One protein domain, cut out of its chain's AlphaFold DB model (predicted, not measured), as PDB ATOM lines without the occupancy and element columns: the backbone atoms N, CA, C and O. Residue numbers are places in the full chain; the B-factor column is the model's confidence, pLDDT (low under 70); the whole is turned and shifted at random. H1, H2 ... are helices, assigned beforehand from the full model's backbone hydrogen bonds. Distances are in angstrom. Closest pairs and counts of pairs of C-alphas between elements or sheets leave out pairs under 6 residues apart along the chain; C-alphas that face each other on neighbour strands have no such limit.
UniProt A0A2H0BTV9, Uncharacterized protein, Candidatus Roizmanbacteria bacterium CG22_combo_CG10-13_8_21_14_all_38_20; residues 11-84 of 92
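What this domain is: This is residues 11 to 84 of the 92 residues of an uncharacterized protein of Candidatus Roizmanbacteria bacterium CG22_combo_CG10-13_8_21_14_all_38_20 (UniProt A0A2H0BTV9). Four short helices are strung out along an open, extended chain: H1 and H2 meet roughly as a T, with the first residues of H2 at the middle of H1, while H3 and H4 follow one after the other, each without contact to another helix. Residues 63 to 68, in the link before H4, and residues 73 to 78, of which 74 to 78 belong to H4, stick out free. The printed part has 74 residues with four named helices, H1, H2, H3 and H4 in that order, and no named strand; the class is all helix. It is extended, with a radius of gyration of the C-alphas of 17.6 A, and elongated, spanning 48 by 32 by 18 A.

Where its parts are: H1 is residues 11 to 23, 18.2 A long, and begins at C-alpha 11 at (2.529, -131.684, 19.527). H2 is residues 28 to 40, also 18.2 A long. H3 is residues 51 to 62, 16.7 A long, and begins at C-alpha 51 at (-29.720, -120.460, 23.888). H4 is residues 74 to 83, 14.2 A long, and ends at C-alpha 83 at (-36.996, -143.713, -1.332).

How they stand to each other: H1 touches H2 with residues 16 to 20 alone, and H2 touches H1 with residues 28 to 31 alone. Their closest C-alphas are those of Ile 20 and Leu 28, 6.9 A apart. Their lines stand about perpendicular, at 87 degrees. H3 is apart from H1, H2 and H4. H4 is apart from H1 and H2. In H1, H2, H3 and H4 every O i to N i+4 pair is within hydrogen-bond range.

The domain as a whole: The two C-alphas farthest apart are those of Glu 11 and Gly 66, 51.8 A. The link from H1 to H2 is tight, that from H2 to H3 short, and that from H3 to H4 long, with 11 residues. The printed part has no cut. Its mean pLDDT is 81.6; the model's confidence is under 70 at residues 62 to 70, residue 80 and residues 82 to 84.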
ATOM      1  N   GLU A  11       3.516-130.659  19.160       97.69
ATOM      2  CA  GLU A  11       2.529-131.684  19.527       97.69
ATOM      3  C   GLU A  11       1.094-131.143  19.449       97.69
ATOM      4  O   GLU A  11       0.222-131.736  18.820       97.69
ATOM      5  N   MET A  12       0.866-129.932  19.965       96.81
ATOM      6  CA  MET A  12      -0.444-129.283  19.881       96.81
ATOM      7  C   MET A  12      -0.858-129.008  18.428       96.81
ATOM      8  O   MET A  12      -2.030-129.119  18.075       96.81
ATOM      9  N   TYR A  13       0.096-128.651  17.566       96.31
ATOM     10  CA  TYR A  13      -0.176-128.446  16.148       96.31
ATOM     11  C   TYR A  13      -0.498-129.759  15.420       96.31
ATOM     12  O   TYR A  13      -1.373-129.763  14.551       96.31
ATOM     13  N   SER A  14       0.165-130.872  15.761       96.44
ATOM     14  CA  SER A  14      -0.208-132.186  15.221       96.44
ATOM     15  C   SER A  14      -1.597-132.613  15.679       96.44
ATOM     16  O   SER A  14      -2.396-133.026  14.840       96.44
ATOM     17  N   ASP A  15      -1.928-132.417  16.953       96.94
ATOM     18  CA  ASP A  15      -3.246-132.755  17.493       96.94
ATOM     19  C   ASP A  15      -4.340-131.917  16.828       96.94
ATOM     20  O   ASP A  15      -5.370-132.439  16.405       96.94
ATOM     21  N   ALA A  16      -4.084-130.620  16.626       95.56
ATOM     22  CA  ALA A  16      -5.005-129.735  15.925       95.56
ATOM     23  C   ALA A  16      -5.303-130.218  14.495       95.56
ATOM     24  O   ALA A  16      -6.446-130.135  14.052       95.56
ATOM     25  N   LYS A  17      -4.316-130.765  13.774       95.19
ATOM     26  CA  LYS A  17      -4.543-131.340  12.436       95.19
ATOM     27  C   LYS A  17      -5.448-132.566  12.469       95.19
ATOM     28  O   LYS A  17      -6.288-132.705  11.584       95.19
ATOM     29  N   THR A  18      -5.298-133.422  13.474       96.56
ATOM     30  CA  THR A  18      -6.179-134.580  13.671       96.56
ATOM     31  C   THR A  18      -7.609-134.121  13.943       96.56
ATOM     32  O   THR A  18      -8.537-134.544  13.258       96.56
ATOM     33  N   VAL A  19      -7.781-133.157  14.852       96.31
ATOM     34  CA  VAL A  19      -9.097-132.598  15.206       96.31
ATOM     35  C   VAL A  19      -9.783-131.940  14.008       96.31
ATOM     36  O   VAL A  19     -10.991-132.095  13.843       96.31
ATOM     37  N   ILE A  20      -9.035-131.235  13.149       95.88
ATOM     38  CA  ILE A  20      -9.572-130.647  11.910       95.88
ATOM     39  C   ILE A  20     -10.256-131.718  11.052       95.88
ATOM     40  O   ILE A  20     -11.366-131.487  10.577       95.88
ATOM     41  N   LEU A  21      -9.630-132.887  10.890       93.44
ATOM     42  CA  LEU A  21     -10.175-133.986  10.090       93.44
ATOM     43  C   LEU A  21     -11.364-134.665  10.775       93.44
ATOM     44  O   LEU A  21     -12.394-134.876  10.141       93.44
ATOM     45  N   GLU A  22     -11.242-134.983  12.064       94.31
ATOM     46  CA  GLU A  22     -12.279-135.707  12.811       94.31
ATOM     47  C   GLU A  22     -13.569-134.902  12.972       94.31
ATOM     48  O   GLU A  22     -14.664-135.460  12.946       94.31
ATOM     49  N   ARG A  23     -13.445-133.584  13.151       91.88
ATOM     50  CA  ARG A  23     -14.582-132.683  13.382       91.88
ATOM     51  C   ARG A  23     -15.020-131.930  12.130       91.88
ATOM     52  O   ARG A  23     -16.018-131.222  12.182       91.88
ATOM     53  N   GLY A  24     -14.301-132.095  11.019       91.81
ATOM     54  CA  GLY A  24     -14.657-131.514   9.726       91.81
ATOM     55  C   GLY A  24     -14.481-129.998   9.641       91.81
ATOM     56  O   GLY A  24     -15.227-129.345   8.914       91.81
ATOM     57  N   TYR A  25     -13.516-129.420  10.362       94.69
ATOM     58  CA  TYR A  25     -13.194-127.997  10.208       94.69
ATOM     59  C   TYR A  25     -12.540-127.745   8.844       94.69
ATOM     60  O   TYR A  25     -11.732-128.541   8.368       94.69
ATOM     61  N   ALA A  26     -12.813-126.598   8.224       94.44
ATOM     62  CA  ALA A  26     -12.211-126.240   6.942       94.44
ATOM     63  C   ALA A  26     -10.762-125.742   7.087       94.44
ATOM     64  O   ALA A  26      -9.986-125.781   6.132       94.44
ATOM     65  N   SER A  27     -10.379-125.231   8.264       94.62
ATOM     66  CA  SER A  27      -9.023-124.727   8.509       94.62
ATOM     67  C   SER A  27      -8.645-124.688   9.989       94.62
ATOM     68  O   SER A  27      -9.503-124.635  10.870       94.62
ATOM     69  N   LEU A  28      -7.340-124.585  10.268       94.38
ATOM     70  CA  LEU A  28      -6.837-124.353  11.626       94.38
ATOM     71  C   LEU A  28      -7.380-123.055  12.237       94.38
ATOM     72  O   LEU A  28      -7.726-123.021  13.412       94.38
ATOM     73  N   SER A  29      -7.492-121.992  11.440       94.19
ATOM     74  CA  SER A  29      -8.043-120.715  11.898       94.19
ATOM     75  C   SER A  29      -9.494-120.839  12.363       94.19
ATOM     76  O   SER A  29      -9.921-120.096  13.239       94.19
ATOM     77  N   GLU A  30     -10.267-121.748  11.772       93.00
ATOM     78  CA  GLU A  30     -11.640-122.020  12.190       93.00
ATOM     79  C   GLU A  30     -11.673-122.751  13.530       93.00
ATOM     80  O   GLU A  30     -12.320-122.265  14.455       93.00
ATOM     81  N   LEU A  31     -10.882-123.819  13.662       94.81
ATOM     82  CA  LEU A  31     -10.710-124.545  14.920       94.81
ATOM     83  C   LEU A  31     -10.283-123.609  16.064       94.81
ATOM     84  O   LEU A  31     -10.868-123.641  17.142       94.81
ATOM     85  N   VAL A  32      -9.297-122.731  15.836       94.31
ATOM     86  CA  VAL A  32      -8.830-121.785  16.866       94.31
ATOM     87  C   VAL A  32      -9.920-120.783  17.243       94.31
ATOM     88  O   VAL A  32     -10.099-120.497  18.426       94.31
ATOM     89  N   ARG A  33     -10.673-120.249  16.270       91.31
ATOM     90  CA  ARG A  33     -11.800-119.351  16.573       91.31
ATOM     91  C   ARG A  33     -12.881-120.060  17.378       91.31
ATOM     92  O   ARG A  33     -13.459-119.433  18.257       91.31
ATOM     93  N   ASP A  34     -13.147-121.326  17.081       91.06
ATOM     94  CA  ASP A  34     -14.147-122.115  17.790       91.06
ATOM     95  C   ASP A  34     -13.729-122.428  19.231       91.06
ATOM     96  O   ASP A  34     -14.473-122.146  20.169       91.06
ATOM     97  N   ALA A  35     -12.481-122.857  19.430       91.19
ATOM     98  CA  ALA A  35     -11.909-123.057  20.758       91.19
ATOM     99  C   ALA A  35     -11.931-121.769  21.603       91.19
ATOM    100  O   ALA A  35     -12.346-121.785  22.764       91.19
ATOM    101  N   LEU A  36     -11.541-120.628  21.016       91.31
ATOM    102  CA  LEU A  36     -11.605-119.329  21.692       91.31
ATOM    103  C   LEU A  36     -13.044-118.916  22.009       91.31
ATOM    104  O   LEU A  36     -13.289-118.346  23.069       91.31
ATOM    105  N   ARG A  37     -13.997-119.203  21.118       89.00
ATOM    106  CA  ARG A  37     -15.412-118.907  21.353       89.00
ATOM    107  C   ARG A  37     -15.940-119.685  22.554       89.00
ATOM    108  O   ARG A  37     -16.561-119.072  23.414       89.00
ATOM    109  N   GLY A  38     -15.642-120.981  22.642       86.31
ATOM    110  CA  GLY A  38     -16.034-121.811  23.784       86.31
ATOM    111  C   GLY A  38     -15.420-121.339  25.106       86.31
ATOM    112  O   GLY A  38     -16.084-121.365  26.137       86.31
ATOM    113  N   LEU A  39     -14.179-120.843  25.071       88.00
ATOM    114  CA  LEU A  39     -13.508-120.306  26.256       88.00
ATOM    115  C   LEU A  39     -14.083-118.952  26.706       88.00
ATOM    116  O   LEU A  39     -14.285-118.732  27.897       88.00
ATOM    117  N   LEU A  40     -14.311-118.030  25.767       87.94
ATOM    118  CA  LEU A  40     -14.726-116.655  26.068       87.94
ATOM    119  C   LEU A  40     -16.232-116.519  26.307       87.94
ATOM    120  O   LEU A  40     -16.662-115.611  27.018       87.94
ATOM    121  N   TYR A  41     -17.034-117.405  25.720       87.19
ATOM    122  CA  TYR A  41     -18.490-117.323  25.746       87.19
ATOM    123  C   TYR A  41     -19.103-118.685  26.111       87.19
ATOM    124  O   TYR A  41     -19.742-119.329  25.278       87.19
ATOM    125  N   PRO A  42     -18.957-119.135  27.369       79.88
ATOM    126  CA  PRO A  42     -19.379-120.474  27.799       79.88
ATOM    127  C   PRO A  42     -20.901-120.690  27.785       79.88
ATOM    128  O   PRO A  42     -21.369-121.808  27.949       79.88
ATOM    129  N   HIS A  43     -21.681-119.621  27.619       81.94
ATOM    130  CA  HIS A  43     -23.140-119.661  27.521       81.94
ATOM    131  C   HIS A  43     -23.637-119.845  26.079       81.94
ATOM    132  O   HIS A  43     -24.848-119.877  25.857       81.94
ATOM    133  N   LEU A  44     -22.730-119.921  25.097       82.62
ATOM    134  CA  LEU A  44     -23.105-120.190  23.716       82.62
ATOM    135  C   LEU A  44     -23.341-121.683  23.497       82.62
ATOM    136  O   LEU A  44     -22.671-122.545  24.063       82.62
ATOM    137  N   THR A  45     -24.307-121.975  22.641       80.31
ATOM    138  CA  THR A  45     -24.639-123.318  22.188       80.31
ATOM    139  C   THR A  45     -23.571-123.832  21.223       80.31
ATOM    140  O   THR A  45     -22.693-123.085  20.786       80.31
ATOM    141  N   VAL A  46     -23.653-125.111  20.846       74.31
ATOM    142  CA  VAL A  46     -22.708-125.734  19.896       74.31
ATOM    143  C   VAL A  46     -22.655-124.975  18.564       74.31
ATOM    144  O   VAL A  46     -21.602-124.895  17.942       74.31
ATOM    145  N   ASN A  47     -23.761-124.349  18.157       76.62
ATOM    146  CA  ASN A  47     -23.838-123.545  16.937       76.62
ATOM    147  C   ASN A  47     -23.321-122.101  17.111       76.62
ATOM    148  O   ASN A  47     -23.382-121.302  16.179       76.62
ATOM    149  N   GLY A  48     -22.822-121.740  18.296       74.50
ATOM    150  CA  GLY A  48     -22.323-120.401  18.603       74.50
ATOM    151  C   GLY A  48     -23.418-119.363  18.856       74.50
ATOM    152  O   GLY A  48     -23.136-118.166  18.795       74.50
ATOM    153  N   PHE A  49     -24.649-119.794  19.135       80.06
ATOM    154  CA  PHE A  49     -25.772-118.915  19.464       80.06
ATOM    155  C   PHE A  49     -25.981-118.808  20.970       80.06
ATOM    156  O   PHE A  49     -25.602-119.701  21.718       80.06
ATOM    157  N   ILE A  50     -26.624-117.736  21.428       83.06
ATOM    158  CA  ILE A  50     -27.252-117.760  22.755       83.06
ATOM    159  C   ILE A  50     -28.431-118.734  22.720       83.06
ATOM    160  O   ILE A  50     -29.066-118.899  21.672       83.06
ATOM    161  N   ARG A  51     -28.728-119.381  23.848       82.50
ATOM    162  CA  ARG A  51     -29.720-120.460  23.888       82.50
ATOM    163  C   ARG A  51     -31.090-120.014  23.382       82.50
ATOM    164  O   ARG A  51     -31.687-120.694  22.557       82.50
ATOM    165  N   GLU A  52     -31.524-118.825  23.784       83.44
ATOM    166  CA  GLU A  52     -32.811-118.251  23.389       83.44
ATOM    167  C   GLU A  52     -32.901-117.998  21.880       83.44
ATOM    168  O   GLU A  52     -33.988-118.017  21.306       83.44
ATOM    169  N   PHE A  53     -31.769-117.730  21.229       83.25
ATOM    170  CA  PHE A  53     -31.720-117.543  19.785       83.25
ATOM    171  C   PHE A  53     -31.717-118.883  19.054       83.25
ATOM    172  O   PHE A  53     -32.436-119.030  18.070       83.25
ATOM    173  N   GLU A  54     -30.960-119.867  19.543       84.81
ATOM    174  CA  GLU A  54     -30.976-121.222  18.984       84.81
ATOM    175  C   GLU A  54     -32.383-121.822  19.020       84.81
ATOM    176  O   GLU A  54     -32.846-122.335  18.005       84.81
ATOM    177  N   ASP A  55     -33.092-121.681  20.140       85.06
ATOM    178  CA  ASP A  55     -34.454-122.194  20.285       85.06
ATOM    179  C   ASP A  55     -35.409-121.554  19.257       85.06
ATOM    180  O   ASP A  55     -36.186-122.263  18.619       85.06
ATOM    181  N   ARG A  56     -35.286-120.243  18.996       82.19
ATOM    182  CA  ARG A  56     -36.069-119.550  17.951       82.19
ATOM    183  C   ARG A  56     -35.719-120.007  16.539       82.19
ATOM    184  O   ARG A  56     -36.601-120.097  15.692       82.19
ATOM    185  N   VAL A  57     -34.440-120.261  16.260       82.12
ATOM    186  CA  VAL A  57     -34.002-120.771  14.951       82.12
ATOM    187  C   VAL A  57     -34.547-122.178  14.724       82.12
ATOM    188  O   VAL A  57     -35.022-122.474  13.632       82.12
ATOM    189  N   LEU A  58     -34.505-123.033  15.747       81.88
ATOM    190  CA  LEU A  58     -35.061-124.382  15.683       81.88
ATOM    191  C   LEU A  58     -36.581-124.353  15.511       81.88
ATOM    192  O   LEU A  58     -37.104-125.097  14.686       81.88
ATOM    193  N   GLU A  59     -37.279-123.472  16.228       81.50
ATOM    194  CA  GLU A  59     -38.721-123.262  16.071       81.50
ATOM    195  C   GLU A  59     -39.060-122.805  14.643       81.50
ATOM    196  O   GLU A  59     -39.843-123.462  13.958       81.50
ATOM    197  N   ALA A  60     -38.383-121.775  14.129       75.69
ATOM    198  CA  ALA A  60     -38.575-121.302  12.759       75.69
ATOM    199  C   ALA A  60     -38.248-122.376  11.704       75.69
ATOM    200  O   ALA A  60     -38.935-122.478  10.694       75.69
ATOM    201  N   ALA A  61     -37.235-123.217  11.935       72.94
ATOM    202  CA  ALA A  61     -36.907-124.331  11.043       72.94
ATOM    203  C   ALA A  61     -37.977-125.439  11.040       72.94
ATOM    204  O   ALA A  61     -38.028-126.241  10.107       72.94
ATOM    205  N   THR A  62     -38.832-125.504  12.068       68.88
ATOM    206  CA  THR A  62     -39.981-126.423  12.104       68.88
ATOM    207  C   THR A  62     -41.238-125.865  11.436       68.88
ATOM    208  O   THR A  62     -42.160-126.636  11.142       68.88
ATOM    209  N   GLU A  63     -41.287-124.562  11.152       64.12
ATOM    210  CA  GLU A  63     -42.382-123.941  10.411       64.12
ATOM    211  C   GLU A  63     -42.267-124.280   8.915       64.12
ATOM    212  O   GLU A  63     -41.342-123.867   8.222       64.12
ATOM    213  N   SER A  64     -43.218-125.065   8.398       59.41
ATOM    214  CA  SER A  64     -43.249-125.466   6.985       59.41
ATOM    215  C   SER A  64     -43.473-124.257   6.075       59.41
ATOM    216  O   SER A  64     -44.549-123.650   6.103       59.41
ATOM    217  N   GLN A  65     -42.520-123.948   5.190       57.50
ATOM    218  CA  GLN A  65     -42.718-122.950   4.140       57.50
ATOM    219  C   GLN A  65     -43.433-123.562   2.934       57.50
ATOM    220  O   GLN A  65     -42.870-123.695   1.855       57.50
ATOM    221  N   GLY A  66     -44.695-123.967   3.111       58.38
ATOM    222  CA  GLY A  66     -45.662-124.300   2.049       58.38
ATOM    223  C   GLY A  66     -45.353-125.500   1.129       58.38
ATOM    224  O   GLY A  66     -46.284-126.080   0.577       58.38
ATOM    225  N   LYS A  67     -44.086-125.893   0.950       55.81
ATOM    226  CA  LYS A  67     -43.609-127.012   0.119       55.81
ATOM    227  C   LYS A  67     -42.579-127.897   0.832       55.81
ATOM    228  O   LYS A  67     -42.009-128.782   0.196       55.81
ATOM    229  N   ASP A  68     -42.356-127.691   2.128       59.38
ATOM    230  CA  ASP A  68     -41.379-128.470   2.891       59.38
ATOM    231  C   ASP A  68     -41.965-129.798   3.374       59.38
ATOM    232  O   ASP A  68     -43.037-129.847   3.984       59.38
ATOM    233  N   VAL A  69     -41.233-130.887   3.129       64.38
ATOM    234  CA  VAL A  69     -41.551-132.213   3.669       64.38
ATOM    235  C   VAL A  69     -41.075-132.263   5.119       64.38
ATOM    236  O   VAL A  69     -39.885-132.408   5.389       64.38
ATOM    237  N   LEU A  70     -42.008-132.144   6.063       65.38
ATOM    238  CA  LEU A  70     -41.704-132.250   7.490       65.38
ATOM    239  C   LEU A  70     -41.439-133.710   7.878       65.38
ATOM    240  O   LEU A  70     -42.350-134.540   7.869       65.38
ATOM    241  N   LEU A  71     -40.205-134.010   8.281       73.38
ATOM    242  CA  LEU A  71     -39.809-135.319   8.802       73.38
ATOM    243  C   LEU A  71     -39.887-135.282  10.332       73.38
ATOM    244  O   LEU A  71     -39.004-134.734  10.986       73.38
ATOM    245  N   LYS A  72     -40.963-135.822  10.915       72.69
ATOM    246  CA  LYS A  72     -41.227-135.715  12.365       72.69
ATOM    247  C   LYS A  72     -40.799-136.950  13.150       72.69
ATOM    248  O   LYS A  72     -40.606-136.877  14.359       72.69
ATOM    249  N   THR A  73     -40.672-138.093  12.485       74.94
ATOM    250  CA  THR A  73     -40.349-139.370  13.123       74.94
ATOM    251  C   THR A  73     -39.109-140.019  12.510       74.94
ATOM    252  O   THR A  73     -38.769-139.804  11.348       74.94
ATOM    253  N   ASN A  74     -38.471-140.915  13.270       74.94
ATOM    254  CA  ASN A  74     -37.371-141.749  12.763       74.94
ATOM    255  C   ASN A  74     -37.770-142.593  11.539       74.94
ATOM    256  O   ASN A  74     -36.916-142.975  10.737       74.94
ATOM    257  N   LYS A  75     -39.065-142.895  11.390       74.06
ATOM    258  CA  LYS A  75     -39.602-143.593  10.221       74.06
ATOM    259  C   LYS A  75     -39.646-142.674   8.996       74.06
ATOM    260  O   LYS A  75     -39.290-143.128   7.914       74.06
ATOM    261  N   ASP A  76     -40.007-141.403   9.171       71.19
ATOM    262  CA  ASP A  76     -40.034-140.406   8.090       71.19
ATOM    263  C   ASP A  76     -38.627-140.145   7.551       71.19
ATOM    264  O   ASP A  76     -38.427-140.160   6.340       71.19
ATOM    265  N   LEU A  77     -37.640-140.020   8.446       73.69
ATOM    266  CA  LEU A  77     -36.224-139.907   8.081       73.69
ATOM    267  C   LEU A  77     -35.771-141.098   7.234       73.69
ATOM    268  O   LEU A  77     -35.257-140.919   6.133       73.69
ATOM    269  N   LYS A  78     -36.012-142.327   7.710       74.50
ATOM    270  CA  LYS A  78     -35.657-143.535   6.952       74.50
ATOM    271  C   LYS A  78     -36.346-143.569   5.594       74.50
ATOM    272  O   LYS A  78     -35.689-143.846   4.603       74.50
ATOM    273  N   ASN A  79     -37.637-143.269   5.527       73.75
ATOM    274  CA  ASN A  79     -38.369-143.297   4.265       73.75
ATOM    275  C   ASN A  79     -37.865-142.239   3.275       73.75
ATOM    276  O   ASN A  79     -37.730-142.552   2.100       73.75
ATOM    277  N   TYR A  80     -37.539-141.032   3.740       69.25
ATOM    278  CA  TYR A  80     -37.007-139.960   2.898       69.25
ATOM    279  C   TYR A  80     -35.670-140.349   2.255       69.25
ATOM    280  O   TYR A  80     -35.520-140.252   1.041       69.25
ATOM    281  N   PHE A  81     -34.732-140.873   3.049       71.06
ATOM    282  CA  PHE A  81     -33.404-141.256   2.556       71.06
ATOM    283  C   PHE A  81     -33.370-142.607   1.827       71.06
ATOM    284  O   PHE A  81     -32.430-142.868   1.085       71.06
ATOM    285  N   LEU A  82     -34.369-143.475   2.025       69.56
ATOM    286  CA  LEU A  82     -34.453-144.771   1.336       69.56
ATOM    287  C   LEU A  82     -35.231-144.709   0.021       69.56
ATOM    288  O   LEU A  82     -35.096-145.627  -0.788       69.56
ATOM    289  N   GLN A  83     -36.087-143.702  -0.186       60.09
ATOM    290  CA  GLN A  83     -36.996-143.713  -1.332       60.09
ATOM    291  C   GLN A  83     -36.464-143.046  -2.596       60.09
ATOM    292  O   GLN A  83     -37.016-143.384  -3.637       60.09
ATOM    293  N   ASP A  84     -35.452-142.164  -2.543       50.50
ATOM    294  CA  ASP A  84     -34.767-141.522  -3.695       50.50
ATOM    295  C   ASP A  84     -35.665-141.225  -4.923       50.50
ATOM    296  O   ASP A  84     -35.277-141.275  -6.091       50.50
TER     297      ASP A  84